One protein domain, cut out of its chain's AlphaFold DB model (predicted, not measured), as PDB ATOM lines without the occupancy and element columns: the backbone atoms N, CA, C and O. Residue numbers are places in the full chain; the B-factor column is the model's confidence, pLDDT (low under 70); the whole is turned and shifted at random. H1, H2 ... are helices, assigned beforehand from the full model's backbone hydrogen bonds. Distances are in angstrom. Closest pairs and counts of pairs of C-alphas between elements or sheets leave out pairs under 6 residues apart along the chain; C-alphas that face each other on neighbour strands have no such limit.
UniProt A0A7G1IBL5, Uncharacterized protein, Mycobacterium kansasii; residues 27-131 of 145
ATOM      1  N   GLU A  27     156.362 296.728 169.363       93.44
ATOM      2  CA  GLU A  27     157.022 295.990 168.275       93.44
ATOM      3  C   GLU A  27     155.997 295.508 167.248       93.44
ATOM      4  O   GLU A  27     156.126 295.811 166.070       93.44
ATOM      5  N   GLU A  28     154.918 294.869 167.708       93.44
ATOM      6  CA  GLU A  28     153.823 294.436 166.836       93.44
ATOM      7  C   GLU A  28     153.129 295.622 166.148       93.44
ATOM      8  O   GLU A  28     152.810 295.555 164.964       93.44
ATOM      9  N   ALA A  29     152.919 296.739 166.852       94.56
ATOM     10  CA  ALA A  29     152.320 297.939 166.265       94.56
ATOM     11  C   ALA A  29     153.193 298.550 165.151       94.56
ATOM     12  O   ALA A  29     152.661 299.071 164.173       94.56
ATOM     13  N   VAL A  30     154.520 298.457 165.270       97.38
ATOM     14  CA  VAL A  30     155.455 298.855 164.210       97.38
ATOM     15  C   VAL A  30     155.420 297.851 163.059       97.38
ATOM     16  O   VAL A  30     155.245 298.248 161.909       97.38
ATOM     17  N   THR A  31     155.522 296.552 163.348       97.44
ATOM     18  CA  THR A  31     155.513 295.488 162.327       97.44
ATOM     19  C   THR A  31     154.225 295.479 161.501       97.44
ATOM     20  O   THR A  31     154.275 295.254 160.293       97.44
ATOM     21  N   SER A  32     153.084 295.779 162.120       96.50
ATOM     22  CA  SER A  32     151.775 295.875 161.455       96.50
ATOM     23  C   SER A  32     151.514 297.219 160.759       96.50
ATOM     24  O   SER A  32     150.454 297.396 160.157       96.50
ATOM     25  N   GLY A  33     152.447 298.175 160.825       97.50
ATOM     26  CA  GLY A  33     152.311 299.494 160.199       97.50
ATOM     27  C   GLY A  33     151.335 300.445 160.903       97.50
ATOM     28  O   GLY A  33     150.966 301.467 160.332       97.50
ATOM     29  N   LEU A  34     150.911 300.137 162.134       97.25
ATOM     30  CA  LEU A  34     150.078 301.027 162.956       97.25
ATOM     31  C   LEU A  34     150.880 302.187 163.564       97.25
ATOM     32  O   LEU A  34     150.311 303.235 163.870       97.25
ATOM     33  N   VAL A  35     152.185 301.990 163.762       98.25
ATOM     34  CA  VAL A  35     153.131 303.011 164.222       98.25
ATOM     35  C   VAL A  35     154.258 303.131 163.206       98.25
ATOM     36  O   VAL A  35     155.050 302.206 163.039       98.25
ATOM     37  N   THR A  36     154.339 304.277 162.538       98.00
ATOM     38  CA  THR A  36     155.293 304.531 161.442       98.00
ATOM     39  C   THR A  36     156.088 305.821 161.618       98.00
ATOM     40  O   THR A  36     157.074 306.038 160.920       98.00
ATOM     41  N   ASP A  37     155.674 306.685 162.541       97.94
ATOM     42  CA  ASP A  37     156.274 307.990 162.803       97.94
ATOM     43  C   ASP A  37     156.020 308.440 164.254       97.94
ATOM     44  O   ASP A  37     155.423 307.728 165.065       97.94
ATOM     45  N   LEU A  38     156.491 309.640 164.602       98.31
ATOM     46  CA  LEU A  38     156.333 310.188 165.951       98.31
ATOM     47  C   LEU A  38     154.873 310.493 166.308       98.31
ATOM     48  O   LEU A  38     154.492 310.338 167.465       98.31
ATOM     49  N   VAL A  39     154.050 310.882 165.332       98.25
ATOM     50  CA  VAL A  39     152.638 311.231 165.555       98.25
ATOM     51  C   VAL A  39     151.834 309.977 165.906       98.25
ATOM     52  O   VAL A  39     151.071 309.951 166.874       98.25
ATOM     53  N   THR A  40     152.039 308.898 165.154       98.00
ATOM     54  CA  THR A  40     151.414 307.592 165.401       98.00
ATOM     55  C   THR A  40     151.943 306.936 166.680       98.00
ATOM     56  O   THR A  40     151.159 306.340 167.426       98.00
ATOM     57  N   LEU A  41     153.229 307.115 167.006       97.69
ATOM     58  CA  LEU A  41     153.800 306.685 168.285       97.69
ATOM     59  C   LEU A  41     153.162 307.419 169.475       97.69
ATOM     60  O   LEU A  41     152.767 306.778 170.450       97.69
ATOM     61  N   GLU A  42     153.027 308.743 169.404       97.81
ATOM     62  CA  GLU A  42     152.372 309.538 170.449       97.81
ATOM     63  C   GLU A  42     150.919 309.087 170.660       97.81
ATOM     64  O   GLU A  42     150.479 308.878 171.799       97.81
ATOM     65  N   ALA A  43     150.184 308.859 169.568       96.81
ATOM     66  CA  ALA A  43     148.820 308.347 169.624       96.81
ATOM     67  C   ALA A  43     148.754 306.952 170.277       96.81
ATOM     68  O   ALA A  43     147.880 306.705 171.120       96.81
ATOM     69  N   PHE A  44     149.686 306.054 169.937       96.12
ATOM     70  CA  PHE A  44     149.804 304.728 170.549       96.12
ATOM     71  C   PHE A  44     150.071 304.822 172.056       96.12
ATOM     72  O   PHE A  44     149.345 304.218 172.853       96.12
ATOM     73  N   LEU A  45     151.065 305.616 172.469       95.75
ATOM     74  CA  LEU A  45     151.431 305.786 173.878       95.75
ATOM     75  C   LEU A  45     150.293 306.416 174.684       95.75
ATOM     76  O   LEU A  45     149.955 305.921 175.761       95.75
ATOM     77  N   THR A  46     149.632 307.436 174.139       96.12
ATOM     78  CA  THR A  46     148.477 308.083 174.776       96.12
ATOM     79  C   THR A  46     147.338 307.091 175.002       96.12
ATOM     80  O   THR A  46     146.785 307.013 176.105       96.12
ATOM     81  N   ARG A  47     146.997 306.280 173.989       94.69
ATOM     82  CA  ARG A  47     145.979 305.222 174.125       94.69
ATOM     83  C   ARG A  47     146.390 304.173 175.150       94.69
ATOM     84  O   ARG A  47     145.555 303.753 175.952       94.69
ATOM     85  N   ARG A  48     147.661 303.772 175.164       92.75
ATOM     86  CA  ARG A  48     148.188 302.778 176.106       92.75
ATOM     87  C   ARG A  48     148.153 303.273 177.553       92.75
ATOM     88  O   ARG A  48     147.732 302.521 178.430       92.75
ATOM     89  N   ILE A  49     148.514 304.534 177.801       92.81
ATOM     90  CA  ILE A  49     148.410 305.169 179.126       92.81
ATOM     91  C   ILE A  49     146.946 305.218 179.578       92.81
ATOM     92  O   ILE A  49     146.638 304.808 180.694       92.81
ATOM     93  N   ARG A  50     146.027 305.654 178.708       92.88
ATOM     94  CA  ARG A  50     144.596 305.797 179.041       92.88
ATOM     95  C   ARG A  50     143.845 304.475 179.216       92.88
ATOM     96  O   ARG A  50     142.757 304.479 179.777       92.88
ATOM     97  N   SER A  51     144.402 303.365 178.740       91.06
ATOM     98  CA  SER A  51     143.802 302.034 178.846       91.06
ATOM     99  C   SER A  51     144.553 301.172 179.861       91.06
ATOM    100  O   SER A  51     144.224 301.166 181.045       91.06
ATOM    101  N   HIS A  52     145.594 300.470 179.417       89.94
ATOM    102  CA  HIS A  52     146.370 299.552 180.243       89.94
ATOM    103  C   HIS A  52     147.057 300.259 181.420       89.94
ATOM    104  O   HIS A  52     147.047 299.742 182.538       89.94
ATOM    105  N   GLY A  53     147.613 301.453 181.187       91.00
ATOM    106  CA  GLY A  53     148.241 302.254 182.240       91.00
ATOM    107  C   GLY A  53     147.245 302.638 183.333       91.00
ATOM    108  O   GLY A  53     147.482 302.367 184.505       91.00
ATOM    109  N   LEU A  54     146.089 303.184 182.951       93.12
ATOM    110  CA  LEU A  54     145.035 303.577 183.886       93.12
ATOM    111  C   LEU A  54     144.512 302.390 184.705       93.12
ATOM    112  O   LEU A  54     144.340 302.510 185.919       93.12
ATOM    113  N   VAL A  55     144.287 301.240 184.067       93.25
ATOM    114  CA  VAL A  55     143.820 300.024 184.751       93.25
ATOM    115  C   VAL A  55     144.849 299.532 185.767       93.25
ATOM    116  O   VAL A  55     144.516 299.344 186.937       93.25
ATOM    117  N   THR A  56     146.101 299.355 185.348       93.62
ATOM    118  CA  THR A  56     147.161 298.838 186.230       93.62
ATOM    119  C   THR A  56     147.469 299.801 187.374       93.62
ATOM    120  O   THR A  56     147.625 299.365 188.513       93.62
ATOM    121  N   ALA A  57     147.470 301.109 187.114       93.88
ATOM    122  CA  ALA A  57     147.645 302.118 188.149       93.88
ATOM    123  C   ALA A  57     146.456 302.163 189.128       93.88
ATOM    124  O   ALA A  57     146.670 302.331 190.327       93.88
ATOM    125  N   SER A  58     145.219 301.947 188.664       95.25
ATOM    126  CA  SER A  58     144.037 301.899 189.542       95.25
ATOM    127  C   SER A  58     144.088 300.704 190.493       95.25
ATOM    128  O   SER A  58     143.820 300.856 191.685       95.25
ATOM    129  N   ILE A  59     144.499 299.537 189.988       96.88
ATOM    130  CA  ILE A  59     144.688 298.322 190.791       96.88
ATOM    131  C   ILE A  59     145.807 298.525 191.818       96.88
ATOM    132  O   ILE A  59     145.598 298.282 193.005       96.88
ATOM    133  N   ALA A  60     146.968 299.039 191.393       95.94
ATOM    134  CA  ALA A  60     148.075 299.340 192.301       95.94
ATOM    135  C   ALA A  60     147.648 300.306 193.416       95.94
ATOM    136  O   ALA A  60     147.964 300.095 194.586       95.94
ATOM    137  N   ALA A  61     146.867 301.331 193.072       95.25
ATOM    138  CA  ALA A  61     146.351 302.296 194.030       95.25
ATOM    139  C   ALA A  61     145.354 301.675 195.024       95.25
ATOM    140  O   ALA A  61     145.412 301.995 196.211       95.25
ATOM    141  N   ALA A  62     144.459 300.795 194.563       95.75
ATOM    142  CA  ALA A  62     143.505 300.090 195.422       95.75
ATOM    143  C   ALA A  62     144.219 299.148 196.408       95.75
ATOM    144  O   ALA A  62     143.939 299.190 197.607       95.75
ATOM    145  N   VAL A  63     145.214 298.384 195.936       96.56
ATOM    146  CA  VAL A  63     146.059 297.530 196.793       96.56
ATOM    147  C   VAL A  63     146.856 298.376 197.785       96.56
ATOM    148  O   VAL A  63     146.872 298.079 198.977       96.56
ATOM    149  N   HIS A  64     147.467 299.473 197.330       95.06
ATOM    150  CA  HIS A  64     148.208 300.389 198.199       95.06
ATOM    151  C   HIS A  64     147.339 300.951 199.332       95.06
ATOM    152  O   HIS A  64     147.801 301.096 200.465       95.06
ATOM    153  N   ARG A  65     146.068 301.257 199.043       94.38
ATOM    154  CA  ARG A  65     145.125 301.762 200.045       94.38
ATOM    155  C   ARG A  65     144.521 300.668 200.931       94.38
ATOM    156  O   ARG A  65     143.944 301.024 201.960       94.38
ATOM    157  N   GLY A  66     144.698 299.391 200.593       93.75
ATOM    158  CA  GLY A  66     144.064 298.264 201.282       93.75
ATOM    159  C   GLY A  66     142.579 298.099 200.943       93.75
ATOM    160  O   GLY A  66     141.849 297.482 201.706       93.75
ATOM    161  N   GLU A  67     142.124 298.674 199.827       95.56
ATOM    162  CA  GLU A  67     140.741 298.547 199.336       95.56
ATOM    163  C   GLU A  67     140.519 297.237 198.574       95.56
ATOM    164  O   GLU A  67     139.386 296.787 198.436       95.56
ATOM    165  N   LEU A  68     141.601 296.637 198.073       95.94
ATOM    166  CA  LEU A  68     141.581 295.371 197.356       95.94
ATOM    167  C   LEU A  68     142.712 294.484 197.874       95.94
ATOM    168  O   LEU A  68     143.870 294.910 197.907       95.94
ATOM    169  N   MET A  69     142.378 293.258 198.274       96.69
ATOM    170  CA  MET A  69     143.373 292.285 198.720       96.69
ATOM    171  C   MET A  69     144.229 291.818 197.535       96.69
ATOM    172  O   MET A  69     143.718 291.745 196.414       96.69
ATOM    173  N   PRO A  70     145.514 291.464 197.734       97.12
ATOM    174  CA  PRO A  70     146.392 291.108 196.622       97.12
ATOM    175  C   PRO A  70     145.895 289.952 195.746       97.12
ATOM    176  O   PRO A  70     146.052 290.012 194.530       97.12
ATOM    177  N   ALA A  71     145.266 288.931 196.337       96.62
ATOM    178  CA  ALA A  71     144.703 287.805 195.591       96.62
ATOM    179  C   ALA A  71     143.554 288.242 194.660       96.62
ATOM    180  O   ALA A  71     143.546 287.895 193.480       96.62
ATOM    181  N   ASP A  72     142.632 289.066 195.164       97.75
ATOM    182  CA  ASP A  72     141.526 289.609 194.369       97.75
ATOM    183  C   ASP A  72     142.036 290.568 193.286       97.75
ATOM    184  O   ASP A  72     141.563 290.551 192.150       97.75
ATOM    185  N   ALA A  73     143.057 291.366 193.606       97.94
ATOM    186  CA  ALA A  73     143.712 292.258 192.659       97.94
ATOM    187  C   ALA A  73     144.423 291.506 191.523       97.94
ATOM    188  O   ALA A  73     144.428 291.977 190.381       97.94
ATOM    189  N   ASP A  74     145.006 290.340 191.810       97.31
ATOM    190  CA  ASP A  74     145.595 289.467 190.794       97.31
ATOM    191  C   ASP A  74     144.509 288.914 189.859       97.31
ATOM    192  O   ASP A  74     144.668 289.000 188.639       97.31
ATOM    193  N   HIS A  75     143.388 288.425 190.403       96.75
ATOM    194  CA  HIS A  75     142.250 287.961 189.599       96.75
ATOM    195  C   HIS A  75     141.653 289.077 188.729       96.75
ATOM    196  O   HIS A  75     141.396 288.870 187.541       96.75
ATOM    197  N   GLU A  76     141.493 290.280 189.283       97.00
ATOM    198  CA  GLU A  76     141.022 291.450 188.535       97.00
ATOM    199  C   GLU A  76     142.006 291.833 187.416       97.00
ATOM    200  O   GLU A  76     141.602 292.175 186.301       97.00
ATOM    201  N   THR A  77     143.315 291.736 187.679       96.75
ATOM    202  CA  THR A  77     144.345 292.006 186.666       96.75
ATOM    203  C   THR A  77     144.307 290.977 185.535       96.75
ATOM    204  O   THR A  77     144.422 291.363 184.367       96.75
ATOM    205  N   ASP A  78     144.116 289.691 185.850       95.88
ATOM    206  CA  ASP A  78     143.933 288.632 184.850       95.88
ATOM    207  C   ASP A  78     142.701 288.903 183.978       95.88
ATOM    208  O   ASP A  78     142.807 288.886 182.748       95.88
ATOM    209  N   ALA A  79     141.556 289.203 184.598       95.81
ATOM    210  CA  ALA A  79     140.299 289.468 183.898       95.81
ATOM    211  C   ALA A  79     140.408 290.662 182.931       95.81
ATOM    212  O   ALA A  79     139.844 290.642 181.836       95.81
ATOM    213  N   ARG A  80     141.182 291.688 183.304       94.81
ATOM    214  CA  ARG A  80     141.416 292.893 182.486       94.81
ATOM    215  C   ARG A  80     142.595 292.789 181.522       94.81
ATOM    216  O   ARG A  80     142.843 293.737 180.773       94.81
ATOM    217  N   THR A  81     143.310 291.667 181.511       92.94
ATOM    218  CA  THR A  81     144.453 291.430 180.618       92.94
ATOM    219  C   THR A  81     144.201 290.179 179.771       92.94
ATOM    220  O   THR A  81     144.757 289.117 180.058       92.94
ATOM    221  N   PRO A  82     143.397 290.272 178.692       90.25
ATOM    222  CA  PRO A  82     143.016 289.097 177.903       90.25
ATOM    223  C   PRO A  82     144.214 288.372 177.274       90.25
ATOM    224  O   PRO A  82     144.246 287.146 177.214       90.25
ATOM    225  N   ALA A  83     145.222 289.129 176.825       90.88
ATOM    226  CA  ALA A  83     146.386 288.589 176.131       90.88
ATOM    227  C   ALA A  83     147.286 287.762 177.080       90.88
ATOM    228  O   ALA A  83     147.863 288.329 178.016       90.88
ATOM    229  N   PRO A  84     147.492 286.449 176.829       93.06
ATOM    230  CA  PRO A  84     148.324 285.596 177.683       93.06
ATOM    231  C   PRO A  84     149.766 286.099 177.830       93.06
ATOM    232  O   PRO A  84     150.286 286.152 178.941       93.06
ATOM    233  N   ALA A  85     150.379 286.558 176.733       90.69
ATOM    234  CA  ALA A  85     151.735 287.108 176.746       90.69
ATOM    235  C   ALA A  85     151.852 288.361 177.636       90.69
ATOM    236  O   ALA A  85     152.828 288.519 178.369       90.69
ATOM    237  N   ALA A  86     150.834 289.231 177.640       90.88
ATOM    238  CA  ALA A  86     150.811 290.411 178.503       90.88
ATOM    239  C   ALA A  86     150.656 290.036 179.988       90.88
ATOM    240  O   ALA A  86     151.296 290.646 180.851       90.88
ATOM    241  N   ARG A  87     149.861 289.000 180.296       94.31
ATOM    242  CA  ARG A  87     149.756 288.462 181.661       94.31
ATOM    243  C   ARG A  87     151.087 287.910 182.145       94.31
ATOM    244  O   ARG A  87     151.530 288.257 183.238       94.31
ATOM    245  N   GLU A  88     151.748 287.101 181.324       93.62
ATOM    246  CA  GLU A  88     153.054 286.537 181.660       93.62
ATOM    247  C   GLU A  88     154.114 287.621 181.878       93.62
ATOM    248  O   GLU A  88     154.822 287.584 182.890       93.62
ATOM    249  N   ALA A  89     154.167 288.618 180.992       91.56
ATOM    250  CA  ALA A  89     155.052 289.770 181.131       91.56
ATOM    251  C   ALA A  89     154.818 290.514 182.454       91.56
ATOM    252  O   ALA A  89     155.765 290.805 183.190       91.56
ATOM    253  N   SER A  90     153.554 290.780 182.797       94.12
ATOM    254  CA  SER A  90     153.183 291.437 184.053       94.12
ATOM    255  C   SER A  90     153.588 290.608 185.279       94.12
ATOM    256  O   SER A  90     154.150 291.150 186.230       94.12
ATOM    257  N   ARG A  91     153.387 289.284 185.246       95.44
ATOM    258  CA  ARG A  91     153.780 288.375 186.338       95.44
ATOM    259  C   ARG A  91     155.292 288.214 186.471       95.44
ATOM    260  O   ARG A  91     155.801 288.035 187.577       95.44
ATOM    261  N   SER A  92     156.030 288.252 185.362       92.75
ATOM    262  CA  SER A  92     157.495 288.198 185.383       92.75
ATOM    263  C   SER A  92     158.079 289.434 186.072       92.75
ATOM    264  O   SER A  92     158.892 289.299 186.991       92.75
ATOM    265  N   GLN A  93     157.585 290.619 185.698       91.94
ATOM    266  CA  GLN A  93     157.973 291.890 186.313       91.94
ATOM    267  C   GLN A  93     157.543 291.967 187.784       91.94
ATOM    268  O   GLN A  93     158.350 292.321 188.644       91.94
ATOM    269  N   GLY A  94     156.306 291.571 188.101       95.19
ATOM    270  CA  GLY A  94     155.803 291.557 189.476       95.19
ATOM    271  C   GLY A  94     156.592 290.620 190.390       95.19
ATOM    272  O   GLY A  94     156.947 291.009 191.502       95.19
ATOM    273  N   ARG A  95     156.991 289.435 189.905       94.81
ATOM    274  CA  ARG A  95     157.922 288.546 190.623       94.81
ATOM    275  C   ARG A  95     159.280 289.215 190.864       94.81
ATOM    276  O   ARG A  95     159.828 289.090 191.960       94.81
ATOM    277  N   GLY A  96     159.824 289.911 189.863       93.50
ATOM    278  CA  GLY A  96     161.077 290.663 189.987       93.50
ATOM    279  C   GLY A  96     161.003 291.735 191.075       93.50
ATOM    280  O   GLY A  96     161.863 291.778 191.957       93.50
ATOM    281  N   LEU A  97     159.935 292.537 191.062       94.25
ATOM    282  CA  LEU A  97     159.683 293.569 192.066       94.25
ATOM    283  C   LEU A  97     159.461 292.976 193.463       94.25
ATOM    284  O   LEU A  97     160.074 293.438 194.420       94.25
ATOM    285  N   ALA A  98     158.656 291.921 193.588       95.00
ATOM    286  CA  ALA A  98     158.394 291.274 194.871       95.00
ATOM    287  C   ALA A  98     159.656 290.627 195.469       95.00
ATOM    288  O   ALA A  98     159.827 290.610 196.686       95.00
ATOM    289  N   ARG A  99     160.565 290.098 194.637       94.19
ATOM    290  CA  ARG A  99     161.865 289.591 195.104       94.19
ATOM    291  C   ARG A  99     162.722 290.716 195.678       94.19
ATOM    292  O   ARG A  99     163.235 290.566 196.778       94.19
ATOM    293  N   LEU A 100     162.847 291.829 194.952       93.31
ATOM    294  CA  LEU A 100     163.578 293.001 195.434       93.31
ATOM    295  C   LEU A 100     162.976 293.528 196.745       93.31
ATOM    296  O   LEU A 100     163.701 293.781 197.703       93.31
ATOM    297  N   ALA A 101     161.653 293.652 196.802       93.44
ATOM    298  CA  ALA A 101     160.958 294.201 197.956       93.44
ATOM    299  C   ALA A 101     161.144 293.360 199.227       93.44
ATOM    300  O   ALA A 101     161.351 293.928 200.296       93.44
ATOM    301  N   ARG A 102     161.163 292.024 199.111       94.81
ATOM    302  CA  ARG A 102     161.481 291.118 200.230       94.81
ATOM    303  C   ARG A 102     162.893 291.323 200.782       94.81
ATOM    304  O   ARG A 102     163.099 291.147 201.974       94.81
ATOM    305  N   THR A 103     163.854 291.711 199.943       93.69
ATOM    306  CA  THR A 103     165.212 292.055 200.395       93.69
ATOM    307  C   THR A 103     165.257 293.413 201.093       93.69
ATOM    308  O   THR A 103     165.965 293.561 202.084       93.69
ATOM    309  N   VAL A 104     164.524 294.409 200.587       92.94
ATOM    310  CA  VAL A 104     164.559 295.784 201.117       92.94
ATOM    311  C   VAL A 104     163.726 295.934 202.398       92.94
ATOM    312  O   VAL A 104     164.130 296.656 203.306       92.94
ATOM    313  N   TRP A 105     162.591 295.237 202.494       94.25
ATOM    314  CA  TRP A 105     161.684 295.259 203.647       94.25
ATOM    315  C   TRP A 105     161.397 293.830 204.145       94.25
ATOM    316  O   TRP A 105     160.284 293.326 203.950       94.25
ATOM    317  N   PRO A 106     162.378 293.154 204.773       94.44
ATOM    318  CA  PRO A 106     162.232 291.758 205.195       94.44
ATOM    319  C   PRO A 106     161.116 291.565 206.232       94.44
ATOM    320  O   PRO A 106     160.363 290.602 206.151       94.44
ATOM    321  N   GLU A 107     160.936 292.534 207.131       94.56
ATOM    322  CA  GLU A 107     159.978 292.459 208.245       94.56
ATOM    323  C   GLU A 107     158.527 292.812 207.863       94.56
ATOM    324  O   GLU A 107     157.644 292.839 208.714       94.56
ATOM    325  N   ALA A 108     158.246 293.132 206.593       92.25
ATOM    326  CA  ALA A 108     156.946 293.681 206.194       92.25
ATOM    327  C   ALA A 108     155.821 292.641 206.012       92.25
ATOM    328  O   ALA A 108     154.669 293.040 205.815       92.25
ATOM    329  N   GLY A 109     156.149 291.343 206.068       91.94
ATOM    330  CA  GLY A 109     155.222 290.234 205.823       91.94
ATOM    331  C   GLY A 109     154.730 290.189 204.370       91.94
ATOM    332  O   GLY A 109     153.999 291.070 203.919       91.94
ATOM    333  N   TRP A 110     155.122 289.160 203.619       94.69
ATOM    334  CA  TRP A 110     154.873 289.066 202.170       94.69
ATOM    335  C   TRP A 110     154.051 287.839 201.762       94.69
ATOM    336  O   TRP A 110     154.036 287.482 200.581       94.69
ATOM    337  N   ASP A 111     153.407 287.191 202.733       92.88
ATOM    338  CA  ASP A 111     152.645 285.947 202.552       92.88
ATOM    339  C   ASP A 111     151.299 286.183 201.850       92.88
ATOM    340  O   ASP A 111     150.699 285.259 201.309       92.88
ATOM    341  N   ASP A 112     150.842 287.437 201.827       93.62
ATOM    342  CA  ASP A 112     149.650 287.875 201.108       93.62
ATOM    343  C   ASP A 112     149.868 287.958 199.587       93.62
ATOM    344  O   ASP A 112     148.904 287.906 198.821       93.62
ATOM    345  N   LEU A 113     151.122 288.061 199.129       94.94
ATOM    346  CA  LEU A 113     151.463 287.997 197.712       94.94
ATOM    347  C   LEU A 113     151.605 286.548 197.245       94.94
ATOM    348  O   LEU A 113     152.392 285.771 197.786       94.94
ATOM    349  N   GLY A 114     150.959 286.227 196.124       92.69
ATOM    350  CA  GLY A 114     151.217 284.979 195.411       92.69
ATOM    351  C   GLY A 114     152.675 284.841 194.940       92.69
ATOM    352  O   GLY A 114     153.460 285.792 194.934       92.69
ATOM    353  N   LEU A 115     153.047 283.643 194.475       91.94
ATOM    354  CA  LEU A 115     154.407 283.341 193.983       91.94
ATOM    355  C   LEU A 115     154.806 284.161 192.740       91.94
ATOM    356  O   LEU A 115     155.983 284.461 192.525       91.94
ATOM    357  N   ARG A 116     153.827 284.495 191.893       94.56
ATOM    358  CA  ARG A 116     154.003 285.247 190.640       94.56
ATOM    359  C   ARG A 116     152.950 286.361 190.544       94.56
ATOM    360  O   ARG A 116     152.098 286.282 189.654       94.56
ATOM    361  N   PRO A 117     152.981 287.357 191.445       97.19
ATOM    362  CA  PRO A 117     151.976 288.408 191.462       97.19
ATOM    363  C   PRO A 117     152.117 289.273 190.210       97.19
ATOM    364  O   PRO A 117     153.218 289.403 189.658       97.19
ATOM    365  N   HIS A 118     151.027 289.881 189.758       97.38
ATOM    366  CA  HIS A 118     151.101 290.902 188.721       97.38
ATOM    367  C   HIS A 118     151.879 292.129 189.204       97.38
ATOM    368  O   HIS A 118     151.878 292.470 190.391       97.38
ATOM    369  N   LEU A 119     152.525 292.835 188.270       95.25
ATOM    370  CA  LEU A 119     153.314 294.027 188.590       95.25
ATOM    371  C   LEU A 119     152.491 295.089 189.331       95.25
ATOM    372  O   LEU A 119     152.984 295.662 190.294       95.25
ATOM    373  N   ALA A 120     151.240 295.316 188.919       96.06
ATOM    374  CA  ALA A 120     150.343 296.273 189.566       96.06
ATOM    375  C   ALA A 120     150.115 295.945 191.052       96.06
ATOM    376  O   ALA A 120     150.210 296.823 191.908       96.06
ATOM    377  N   VAL A 121     149.883 294.667 191.363       97.94
ATOM    378  CA  VAL A 121     149.651 294.181 192.730       97.94
ATOM    379  C   VAL A 121     150.914 294.317 193.574       97.94
ATOM    380  O   VAL A 121     150.879 294.898 194.661       97.94
ATOM    381  N   ALA A 122     152.052 293.859 193.044       96.69
ATOM    382  CA  ALA A 122     153.343 293.995 193.713       96.69
ATOM    383  C   ALA A 122     153.697 295.471 193.969       96.69
ATOM    384  O   ALA A 122     154.129 295.813 195.067       96.69
ATOM    385  N   ALA A 123     153.466 296.355 192.994       95.06
ATOM    386  CA  ALA A 123     153.710 297.788 193.129       95.06
ATOM    387  C   ALA A 123     152.827 298.417 194.212       95.06
ATOM    388  O   ALA A 123     153.342 299.137 195.067       95.06
ATOM    389  N   GLY A 124     151.528 298.100 194.237       95.50
ATOM    390  CA  GLY A 124     150.623 298.574 195.283       95.50
ATOM    391  C   GLY A 124     151.060 298.134 196.682       95.50
ATOM    392  O   GLY A 124     151.134 298.954 197.601       95.50
ATOM    393  N   ARG A 125     151.446 296.860 196.834       96.12
ATOM    394  CA  ARG A 125     151.946 296.325 198.109       96.12
ATOM    395  C   ARG A 125     153.256 296.990 198.533       96.12
ATOM    396  O   ARG A 125     153.373 297.403 199.684       96.12
ATOM    397  N   VAL A 126     154.200 297.177 197.605       95.06
ATOM    398  CA  VAL A 126     155.439 297.942 197.843       95.06
ATOM    399  C   VAL A 126     155.125 299.366 198.296       95.06
ATOM    400  O   VAL A 126     155.715 299.847 199.261       95.06
ATOM    401  N   GLY A 127     154.159 300.031 197.663       93.12
ATOM    402  CA  GLY A 127     153.694 301.348 198.091       93.12
ATOM    403  C   GLY A 127     153.216 301.350 199.544       93.12
ATOM    404  O   GLY A 127     153.558 302.252 200.305       93.12
ATOM    405  N   ALA A 128     152.453 300.328 199.949       92.75
ATOM    406  CA  ALA A 128     151.901 300.233 201.302       92.75
ATOM    407  C   ALA A 128     152.982 300.046 202.380       92.75
ATOM    408  O   ALA A 128     152.852 300.600 203.469       92.75
ATOM    409  N   VAL A 129     154.056 299.304 202.082       93.00
ATOM    410  CA  VAL A 129     155.134 299.015 203.054       93.00
ATOM    411  C   VAL A 129     156.252 300.060 203.056       93.00
ATOM    412  O   VAL A 129     156.963 300.204 204.044       93.00
ATOM    413  N   SER A 130     156.409 300.815 201.967       88.69
ATOM    414  CA  SER A 130     157.487 301.801 201.802       88.69
ATOM    415  C   SER A 130     157.225 303.151 202.482       88.69
ATOM    416  O   SER A 130     158.071 304.045 202.422       88.69
ATOM    417  N   GLY A 131     156.064 303.322 203.125       80.69
ATOM    418  CA  GLY A 131     155.678 304.584 203.761       80.69
ATOM    419  C   GLY A 131     155.367 305.704 202.761       80.69
ATOM    420  O   GLY A 131     155.408 306.882 203.125       80.69
TER     421      GLY A 131
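This is residues 27 to 131 of the 145 residues of an uncharacterized protein of Mycobacterium kansasii (UniProt A0A7G1IBL5). The long helix H2 packs with its last part, residues 56 to 65, on a bundle of three roughly aligned helices, H3, H4 and H5. Its first part runs beyond the bundle, with short H1 near it. The 105 printed residues, all helix in class, have five named helices, H1 to H5, and are only just compact, close to loose: radius of gyration 15.5 A, spans 49 by 25 by 22 A.

H2, residues 38 to 65, is 36.9 A long, begins at C-alpha 38 (156.333, 310.188, 165.951) and has a kink of 33 degrees near residue 54. H1 is residues 27 to 31, H3 70 to 79, H4 84 to 104, 30.3 A long, and H5 119 to 129, ending at C-alpha 129 (155.134, 299.015, 203.054).

H5, the hub, touches H2 at a steep tilt of 47 degrees; their closest C-alphas, of Ala 60 and Gly 124, are 4.0 A apart. H5 touches H4 at a shallow 22 degrees, closest C-alphas Gly 94 and Leu 119, 3.6 A. H2 and H4 are apart. Every O i to N i+4 pair is within hydrogen-bond range in H1, H3, H4 and H5, and 22 of 24 in H2.

The farthest C-alphas, of Gly 33 and Glu 107, are 49.2 A apart. The printed part has no cut, the H4 to H5 link is long, and no printed residue is under 70 in pLDDT.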